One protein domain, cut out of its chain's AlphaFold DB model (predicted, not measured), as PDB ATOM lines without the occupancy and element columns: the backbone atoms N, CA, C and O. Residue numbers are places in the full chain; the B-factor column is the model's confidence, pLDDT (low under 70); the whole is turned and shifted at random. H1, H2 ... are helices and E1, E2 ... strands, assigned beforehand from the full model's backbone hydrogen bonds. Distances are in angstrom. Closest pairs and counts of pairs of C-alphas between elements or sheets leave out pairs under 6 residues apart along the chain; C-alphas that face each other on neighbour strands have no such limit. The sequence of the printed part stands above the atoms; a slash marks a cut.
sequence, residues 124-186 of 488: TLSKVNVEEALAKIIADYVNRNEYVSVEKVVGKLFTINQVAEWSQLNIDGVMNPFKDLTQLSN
ATOM      1  N   THR A 124       5.058 -39.190 -41.357       76.19
ATOM      2  CA  THR A 124       6.315 -39.875 -41.695       76.19
ATOM      3  C   THR A 124       7.393 -38.854 -42.045       76.19
ATOM      4  O   THR A 124       7.187 -38.025 -42.932       76.19
ATOM      5  N   LEU A 125       8.544 -38.917 -41.373       80.12
ATOM      6  CA  LEU A 125       9.688 -38.033 -41.607       80.12
ATOM      7  C   LEU A 125      10.981 -38.836 -41.768       80.12
ATOM      8  O   LEU A 125      11.269 -39.745 -40.987       80.12
ATOM      9  N   SER A 126      11.821 -38.426 -42.718       82.19
ATOM     10  CA  SER A 126      13.176 -38.961 -42.820       82.19
ATOM     11  C   SER A 126      14.012 -38.531 -41.608       82.19
ATOM     12  O   SER A 126      13.955 -37.378 -41.162       82.19
ATOM     13  N   LYS A 127      14.850 -39.439 -41.095       83.69
ATOM     14  CA  LYS A 127      15.749 -39.160 -39.962       83.69
ATOM     15  C   LYS A 127      16.611 -37.903 -40.171       83.69
ATOM     16  O   LYS A 127      16.802 -37.138 -39.230       83.69
ATOM     17  N   VAL A 128      17.102 -37.673 -41.393       83.38
ATOM     18  CA  VAL A 128      17.975 -36.528 -41.729       83.38
ATOM     19  C   VAL A 128      17.264 -35.192 -41.494       83.38
ATOM     20  O   VAL A 128      17.814 -34.321 -40.824       83.38
ATOM     21  N   ASN A 129      16.018 -35.056 -41.958       85.62
ATOM     22  CA  ASN A 129      15.242 -33.824 -41.794       85.62
ATOM     23  C   ASN A 129      14.951 -33.537 -40.310       85.62
ATOM     24  O   ASN A 129      14.940 -32.379 -39.891       85.62
ATOM     25  N   VAL A 130      14.755 -34.584 -39.497       85.69
ATOM     26  CA  VAL A 130      14.553 -34.455 -38.044       85.69
ATOM     27  C   VAL A 130      15.845 -34.048 -37.326       85.69
ATOM     28  O   VAL A 130      15.802 -33.165 -36.473       85.69
ATOM     29  N   GLU A 131      16.995 -34.634 -37.676       88.56
ATOM     30  CA  GLU A 131      18.308 -34.245 -37.127       88.56
ATOM     31  C   GLU A 131      18.634 -32.771 -37.444       88.56
ATOM     32  O   GLU A 131      19.067 -32.030 -36.559       88.56
ATOM     33  N   GLU A 132      18.362 -32.311 -38.670       89.38
ATOM     34  CA  GLU A 132      18.573 -30.913 -39.072       89.38
ATOM     35  C   GLU A 132      17.607 -29.950 -38.356       89.38
ATOM     36  O   GLU A 132      18.021 -28.890 -37.876       89.38
ATOM     37  N   ALA A 133      16.329 -30.324 -38.221       89.00
ATOM     38  CA  ALA A 133      15.350 -29.548 -37.460       89.00
ATOM     39  C   ALA A 133      15.744 -29.430 -35.977       89.00
ATOM     40  O   ALA A 133      15.674 -28.339 -35.410       89.00
ATOM     41  N   LEU A 134      16.219 -30.517 -35.359       90.56
ATOM     42  CA  LEU A 134      16.732 -30.515 -33.986       90.56
ATOM     43  C   LEU A 134      17.953 -29.599 -33.830       90.56
ATOM     44  O   LEU A 134      17.996 -28.810 -32.887       90.56
ATOM     45  N   ALA A 135      18.907 -29.644 -34.765       90.69
ATOM     46  CA  ALA A 135      20.075 -28.763 -34.748       90.69
ATOM     47  C   ALA A 135      19.679 -27.275 -34.834       90.69
ATOM     48  O   ALA A 135      20.160 -26.463 -34.041       90.69
ATOM     49  N   LYS A 136      18.738 -26.925 -35.726       92.06
ATOM     50  CA  LYS A 136      18.176 -25.565 -35.842       92.06
ATOM     51  C   LYS A 136      17.452 -25.126 -34.564       92.06
ATOM     52  O   LYS A 136      17.672 -24.021 -34.082       92.06
ATOM     53  N   ILE A 137      16.641 -26.004 -33.970       92.38
ATOM     54  CA  ILE A 137      15.939 -25.741 -32.704       92.38
ATOM     55  C   ILE A 137      16.922 -25.467 -31.556       92.38
ATOM     56  O   ILE A 137      16.679 -24.557 -30.765       92.38
ATOM     57  N   ILE A 138      18.014 -26.231 -31.454       91.50
ATOM     58  CA  ILE A 138      19.050 -26.019 -30.432       91.50
ATOM     59  C   ILE A 138      19.743 -24.669 -30.658       91.50
ATOM     60  O   ILE A 138      19.836 -23.878 -29.720       91.50
ATOM     61  N   ALA A 139      20.149 -24.366 -31.897       91.75
ATOM     62  CA  ALA A 139      20.763 -23.084 -32.246       91.75
ATOM     63  C   ALA A 139      19.852 -21.885 -31.915       91.75
ATOM     64  O   ALA A 139      20.318 -20.914 -31.327       91.75
ATOM     65  N   ASP A 140      18.545 -21.972 -32.192       93.31
ATOM     66  CA  ASP A 140      17.565 -20.938 -31.825       93.31
ATOM     67  C   ASP A 140      17.546 -20.627 -30.320       93.31
ATOM     68  O   ASP A 140      17.387 -19.468 -29.937       93.31
ATOM     69  N   TYR A 141      17.644 -21.645 -29.456       91.56
ATOM     70  CA  TYR A 141      17.635 -21.450 -28.001       91.56
ATOM     71  C   TYR A 141      18.964 -20.879 -27.492       91.56
ATOM     72  O   TYR A 141      18.949 -19.985 -26.642       91.56
ATOM     73  N   VAL A 142      20.094 -21.330 -28.048       90.88
ATOM     74  CA  VAL A 142      21.424 -20.776 -27.744       90.88
ATOM     75  C   VAL A 142      21.493 -19.300 -28.151       90.88
ATOM     76  O   VAL A 142      21.847 -18.468 -27.326       90.88
ATOM     77  N   ASN A 143      21.022 -18.945 -29.350       90.69
ATOM     78  CA  ASN A 143      20.962 -17.559 -29.838       90.69
ATOM     79  C   ASN A 143      20.063 -16.635 -28.989       90.69
ATOM     80  O   ASN A 143      20.191 -15.415 -29.056       90.69
ATOM     81  N   ARG A 144      19.141 -17.195 -28.193       88.94
ATOM     82  CA  ARG A 144      18.296 -16.459 -27.232       88.94
ATOM     83  C   ARG A 144      18.914 -16.369 -25.832       88.94
ATOM     84  O   ARG A 144      18.264 -15.868 -24.915       88.94
ATOM     85  N   ASN A 145      20.132 -16.883 -25.642       86.56
ATOM     86  CA  ASN A 145      20.768 -17.088 -24.340       86.56
ATOM     87  C   ASN A 145      19.844 -17.825 -23.350       86.56
ATOM     88  O   ASN A 145      19.814 -17.516 -22.156       86.56
ATOM     89  N   GLU A 146      19.041 -18.778 -23.829       88.94
ATOM     90  CA  GLU A 146      18.143 -19.582 -23.000       88.94
ATOM     91  C   GLU A 146      18.762 -20.935 -22.646       88.94
ATOM     92  O   GLU A 146      19.445 -21.549 -23.460       88.94
ATOM     93  N   TYR A 147      18.431 -21.455 -21.459       90.19
ATOM     94  CA  TYR A 147      18.703 -22.852 -21.132       90.19
ATOM     95  C   TYR A 147      17.974 -23.779 -22.114       90.19
ATOM     96  O   TYR A 147      16.732 -23.783 -22.182       90.19
ATOM     97  N   VAL A 148      18.765 -24.559 -22.849       93.06
ATOM     98  CA  VAL A 148      18.316 -25.625 -23.741       93.06
ATOM     99  C   VAL A 148      17.971 -26.823 -22.866       93.06
ATOM    100  O   VAL A 148      18.831 -27.325 -22.155       93.06
ATOM    101  N   SER A 149      16.727 -27.300 -22.906       91.69
ATOM    102  CA  SER A 149      16.352 -28.562 -22.261       91.69
ATOM    103  C   SER A 149      15.840 -29.554 -23.296       91.69
ATOM    104  O   SER A 149      15.229 -29.170 -24.293       91.69
ATOM    105  N   VAL A 150      16.045 -30.843 -23.025       90.12
ATOM    106  CA  VAL A 150      15.497 -31.947 -23.829       90.12
ATOM    107  C   VAL A 150      13.990 -31.767 -24.057       90.12
ATOM    108  O   VAL A 150      13.520 -31.874 -25.184       90.12
ATOM    109  N   GLU A 151      13.241 -31.407 -23.014       88.12
ATOM    110  CA  GLU A 151      11.790 -31.190 -23.076       88.12
ATOM    111  C   GLU A 151      11.406 -29.987 -23.953       88.12
ATOM    112  O   GLU A 151      10.501 -30.103 -24.777       88.12
ATOM    113  N   LYS A 152      12.121 -28.854 -23.846       90.19
ATOM    114  CA  LYS A 152      11.911 -27.669 -24.702       90.19
ATOM    115  C   LYS A 152      12.172 -27.979 -26.178       90.19
ATOM    116  O   LYS A 152      11.390 -27.588 -27.042       90.19
ATOM    117  N   VAL A 153      13.265 -28.687 -26.466       90.50
ATOM    118  CA  VAL A 153      13.666 -29.056 -27.833       90.50
ATOM    119  C   VAL A 153      12.631 -29.994 -28.464       90.50
ATOM    120  O   VAL A 153      12.172 -29.741 -29.577       90.50
ATOM    121  N   VAL A 154      12.197 -31.022 -27.728       88.38
ATOM    122  CA  VAL A 154      11.167 -31.969 -28.183       88.38
ATOM    123  C   VAL A 154       9.800 -31.291 -28.329       88.38
ATOM    124  O   VAL A 154       9.158 -31.452 -29.362       88.38
ATOM    125  N   GLY A 155       9.380 -30.462 -27.369       88.56
ATOM    126  CA  GLY A 155       8.118 -29.716 -27.447       88.56
ATOM    127  C   GLY A 155       8.055 -28.741 -28.629       88.56
ATOM    128  O   GLY A 155       7.012 -28.604 -29.273       88.56
ATOM    129  N   LYS A 156       9.180 -28.106 -28.987       88.38
ATOM    130  CA  LYS A 156       9.257 -27.247 -30.179       88.38
ATOM    131  C   LYS A 156       9.234 -28.062 -31.479       88.38
ATOM    132  O   LYS A 156       8.548 -27.658 -32.415       88.38
ATOM    133  N   LEU A 157       9.890 -29.227 -31.527       88.25
ATOM    134  CA  LEU A 157       9.800 -30.162 -32.661       88.25
ATOM    135  C   LEU A 157       8.359 -30.661 -32.872       88.25
ATOM    136  O   LEU A 157       7.878 -30.708 -34.002       88.25
ATOM    137  N   PHE A 158       7.662 -30.997 -31.789       88.44
ATOM    138  CA  PHE A 158       6.250 -31.387 -31.787       88.44
ATOM    139  C   PHE A 158       5.356 -30.263 -32.328       88.44
ATOM    140  O   PHE A 158       4.563 -30.488 -33.239       88.44
ATOM    141  N   THR A 159       5.573 -29.029 -31.860       88.81
ATOM    142  CA  THR A 159       4.840 -27.839 -32.329       88.81
ATOM    143  C   THR A 159       5.041 -27.587 -33.829       88.81
ATOM    144  O   THR A 159       4.072 -27.330 -34.537       88.81
ATOM    145  N   ILE A 160       6.278 -27.697 -34.333       87.38
ATOM    146  CA  ILE A 160       6.604 -27.494 -35.759       87.38
ATOM    147  C   ILE A 160       5.911 -28.534 -36.649       87.38
ATOM    148  O   ILE A 160       5.388 -28.182 -37.703       87.38
ATOM    149  N   ASN A 161       5.872 -29.795 -36.215       84.19
ATOM    150  CA  ASN A 161       5.247 -30.882 -36.973       84.19
ATOM    151  C   ASN A 161       3.730 -31.017 -36.727       84.19
ATOM    152  O   ASN A 161       3.104 -31.874 -37.340       84.19
ATOM    153  N   GLN A 162       3.139 -30.183 -35.859       84.75
ATOM    154  CA  GLN A 162       1.727 -30.242 -35.437       84.75
ATOM    155  C   GLN A 162       1.331 -31.578 -34.780       84.75
ATOM    156  O   GLN A 162       0.217 -32.074 -34.940       84.75
ATOM    157  N   VAL A 163       2.257 -32.158 -34.016       86.00
ATOM    158  CA  VAL A 163       2.126 -33.469 -33.371       86.00
ATOM    159  C   VAL A 163       2.149 -33.318 -31.842       86.00
ATOM    160  O   VAL A 163       2.839 -32.447 -31.326       86.00
ATOM    161  N   ALA A 164       1.419 -34.165 -31.106       79.25
ATOM    162  CA  ALA A 164       1.402 -34.154 -29.637       79.25
ATOM    163  C   ALA A 164       2.354 -35.183 -28.995       79.25
ATOM    164  O   ALA A 164       2.816 -34.979 -27.872       79.25
ATOM    165  N   GLU A 165       2.656 -36.288 -29.686       80.81
ATOM    166  CA  GLU A 165       3.464 -37.388 -29.150       80.81
ATOM    167  C   GLU A 165       4.455 -37.985 -30.160       80.81
ATOM    168  O   GLU A 165       4.195 -38.053 -31.357       80.81
ATOM    169  N   TRP A 166       5.539 -38.590 -29.656       81.62
ATOM    170  CA  TRP A 166       6.444 -39.422 -30.464       81.62
ATOM    171  C   TRP A 166       5.742 -40.570 -31.208       81.62
ATOM    172  O   TRP A 166       6.210 -40.976 -32.260       81.62
ATOM    173  N   SER A 167       4.624 -41.083 -30.685       76.50
ATOM    174  CA  SER A 167       3.819 -42.154 -31.301       76.50
ATOM    175  C   SER A 167       3.197 -41.756 -32.649       76.50
ATOM    176  O   SER A 167       2.861 -42.623 -33.451       76.50
ATOM    177  N   GLN A 168       3.058 -40.453 -32.896       80.31
ATOM    178  CA  GLN A 168       2.487 -39.856 -34.105       80.31
ATOM    179  C   GLN A 168       3.570 -39.407 -35.108       80.31
ATOM    180  O   GLN A 168       3.248 -39.076 -36.248       80.31
ATOM    181  N   LEU A 169       4.850 -39.418 -34.707       79.44
ATOM    182  CA  LEU A 169       6.010 -39.179 -35.573       79.44
ATOM    183  C   LEU A 169       6.624 -40.521 -35.978       79.44
ATOM    184  O   LEU A 169       7.403 -41.110 -35.227       79.44
ATOM    185  N   ASN A 170       6.313 -40.991 -37.182       79.44
ATOM    186  CA  ASN A 170       6.976 -42.164 -37.738       79.44
ATOM    187  C   ASN A 170       8.306 -41.730 -38.371       79.44
ATOM    188  O   ASN A 170       8.321 -41.114 -39.434       79.44
ATOM    189  N   ILE A 171       9.421 -42.001 -37.695       80.06
ATOM    190  CA  ILE A 171      10.755 -41.615 -38.169       80.06
ATOM    191  C   ILE A 171      11.458 -42.854 -38.716       80.06
ATOM    192  O   ILE A 171      11.675 -43.824 -37.987       80.06
ATOM    193  N   ASP A 172      11.840 -42.808 -39.993       75.19
ATOM    194  CA  ASP A 172      12.419 -43.959 -40.688       75.19
ATOM    195  C   ASP A 172      13.666 -44.499 -39.964       75.19
ATOM    196  O   ASP A 172      14.663 -43.794 -39.775       75.19
ATOM    197  N   GLY A 173      13.612 -45.773 -39.566       69.94
ATOM    198  CA  GLY A 173      14.723 -46.475 -38.913       69.94
ATOM    199  C   GLY A 173      14.986 -46.095 -37.449       69.94
ATOM    200  O   GLY A 173      16.041 -46.453 -36.928       69.94
ATOM    201  N   VAL A 174      14.067 -45.393 -36.776       79.19
ATOM    202  CA  VAL A 174      14.188 -45.006 -35.358       79.19
ATOM    203  C   VAL A 174      13.195 -45.797 -34.504       79.19
ATOM    204  O   VAL A 174      11.986 -45.673 -34.673       79.19
ATOM    205  N   MET A 175      13.696 -46.575 -33.539       75.00
ATOM    206  CA  MET A 175      12.863 -47.227 -32.513       75.00
ATOM    207  C   MET A 175      12.895 -46.484 -31.173       75.00
ATOM    208  O   MET A 175      11.954 -46.579 -30.385       75.00
ATOM    209  N   ASN A 176      13.970 -45.749 -30.888       82.38
ATOM    210  CA  ASN A 176      14.119 -44.938 -29.690       82.38
ATOM    211  C   ASN A 176      14.719 -43.567 -30.045       82.38
ATOM    212  O   ASN A 176      15.941 -43.452 -30.171       82.38
ATOM    213  N   PRO A 177      13.899 -42.499 -30.128       80.62
ATOM    214  CA  PRO A 177      14.367 -41.158 -30.474       80.62
ATOM    215  C   PRO A 177      15.543 -40.662 -29.622       80.62
ATOM    216  O   PRO A 177      16.433 -39.994 -30.136       80.62
ATOM    217  N   PHE A 178      15.601 -41.025 -28.336       82.94
ATOM    218  CA  PHE A 178      16.647 -40.575 -27.407       82.94
ATOM    219  C   PHE A 178      17.987 -41.314 -27.553       82.94
ATOM    220  O   PHE A 178      18.957 -40.933 -26.903       82.94
ATOM    221  N   LYS A 179      18.047 -42.374 -28.368       82.81
ATOM    222  CA  LYS A 179      19.281 -43.111 -28.688       82.81
ATOM    223  C   LYS A 179      19.652 -42.997 -30.159       82.81
ATOM    224  O   LYS A 179      20.824 -42.809 -30.473       82.81
ATOM    225  N   ASP A 180      18.656 -43.097 -31.032       82.75
ATOM    226  CA  ASP A 180      18.861 -43.250 -32.468       82.75
ATOM    227  C   ASP A 180      18.994 -41.897 -33.183       82.75
ATOM    228  O   ASP A 180      19.547 -41.858 -34.282       82.75
ATOM    229  N   LEU A 181      18.518 -40.793 -32.587       87.06
ATOM    230  CA  LEU A 181      18.758 -39.427 -33.069       87.06
ATOM    231  C   LEU A 181      19.998 -38.850 -32.380       87.06
ATOM    232  O   LEU A 181      20.038 -38.695 -31.156       87.06
ATOM    233  N   THR A 182      21.000 -38.495 -33.174       88.81
ATOM    234  CA  THR A 182      22.329 -38.085 -32.709       88.81
ATOM    235  C   THR A 182      22.263 -36.775 -31.930       88.81
ATOM    236  O   THR A 182      22.816 -36.697 -30.834       88.81
ATOM    237  N   GLN A 183      21.529 -35.769 -32.425       89.06
ATOM    238  CA  GLN A 183      21.342 -34.502 -31.696       89.06
ATOM    239  C   GLN A 183      20.708 -34.703 -30.310       89.06
ATOM    240  O   GLN A 183      21.165 -34.121 -29.326       89.06
ATOM    241  N   LEU A 184      19.681 -35.555 -30.213       88.56
ATOM    242  CA  LEU A 184      18.943 -35.776 -28.967       88.56
ATOM    243  C   LEU A 184      19.746 -36.621 -27.968       88.56
ATOM    244  O   LEU A 184      19.812 -36.276 -26.789       88.56
ATOM    245  N   SER A 185      20.413 -37.673 -28.449       89.62
ATOM    246  CA  SER A 185      21.329 -38.510 -27.664       89.62
ATOM    247  C   SER A 185      22.496 -37.686 -27.097       89.62
ATOM    248  O   SER A 185      22.756 -37.716 -25.891       89.62
ATOM    249  N   ASN A 186      23.124 -36.846 -27.929       91.56
ATOM    250  CA  ASN A 186      24.187 -35.931 -27.505       91.56
ATOM    251  C   ASN A 186      23.702 -34.912 -26.465       91.56
ATOM    252  O   ASN A 186      24.417 -34.645 -25.500       91.56
TER     253      ASN A 186
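This is residues 124 to 186 of the 488 residues of the protein "Hypothetical protein" of Rotaria sp. Silwood2 (UniProt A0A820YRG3). One long helix, H1, runs along the longest axis of the domain; H2 crosses it at a steep tilt on one side, and the short H4 packs on it on another side, with H3 at the corner next to H4. Beyond the beginning of H1, a length of chain with the small strand E1 comes back past residues 124 to 125 and pairs with them in a short parallel stretch. The printed part has 63 residues with four named helices and one named strand, in the order H1, H2, E1, H3, H4, and the class is mostly helix. The whole is compact, with a radius of gyration of the C-alphas of 11.2 A, and its C-alphas span 33 by 23 by 17 A along the three main axes.

Find C-alpha 127 at (15.749, -39.160, -39.962), where H1 begins; from there the helix runs through residues 127 to 142 and covers 22.8 A to C-alpha 142 at (21.424, -20.776, -27.744). It is the longest helix, with 16 residues. Next look at residues 150 to 161, which are H2; it begins at C-alpha 150 at (15.497, -31.947, -23.829) and measures 16.7 A from first to last C-alpha. E1 is residues 169 to 171, 5.9 A long. H3 is residues 177 to 180, 5.3 A long. H4 is residues 182 to 186, 5.9 A long, and ends with the printed part at C-alpha 186, at (24.187, -35.931, -27.505).

Start from H1 and look at its residues 133 to 138, the part that touches H2; on the other helix the part is residues 153 to 157. The closest C-alphas of the two are those of Ile 137 and Val 153, 6.3 A apart. Their lines stand at a steep tilt of 60 degrees, and they run opposite ways. Now look at residues 131 to 135 of H1, the part that touches H4, where the closest C-alphas are those of Glu 131 and Gln 183, 6.2 A apart. H2 and H4 are close but not clearly touching, with the C-alphas of Val 150 and Leu 184 closest at 7.3 A. H3 and H4 touch only at the corner by their link, and their closest C-alphas are those of Phe 178 and Ser 185, 5.1 A apart. H3 is apart from H1, from H2 and from E1. E1 pairs with no named strand, but its residues 170 to 171 pair in parallel with residues 124 to 125. The closest C-alphas of H1 and E1 are those of Lys 127 and Ile 171, 5.8 A apart. E1 is apart from H4, and from H2 only just, with 8.4 A between the closest C-alphas. In the backbones of H1, H2 and H4 every O i to N i+4 pair is within hydrogen-bond range. H3, with four residues, is too short for such a pair, and its one O i to N i+3 pair is not within range.

The two C-alphas farthest apart are those of Asn 145 and Gly 173, at 33.4 A, while those of Thr 124 and Asn 186, the first and last printed residues, are 23.2 A apart. The printed part has no cut, and it is taken from a full chain of 488 residues. The links from E1 to H3 and from H3 to H4 are tight, those from H1 to H2 and from H2 to E1 are short, and no link is long. In the B-factor column the mean pLDDT of the printed part of this model is 85.9, and one residue, Gly 173, is under 70.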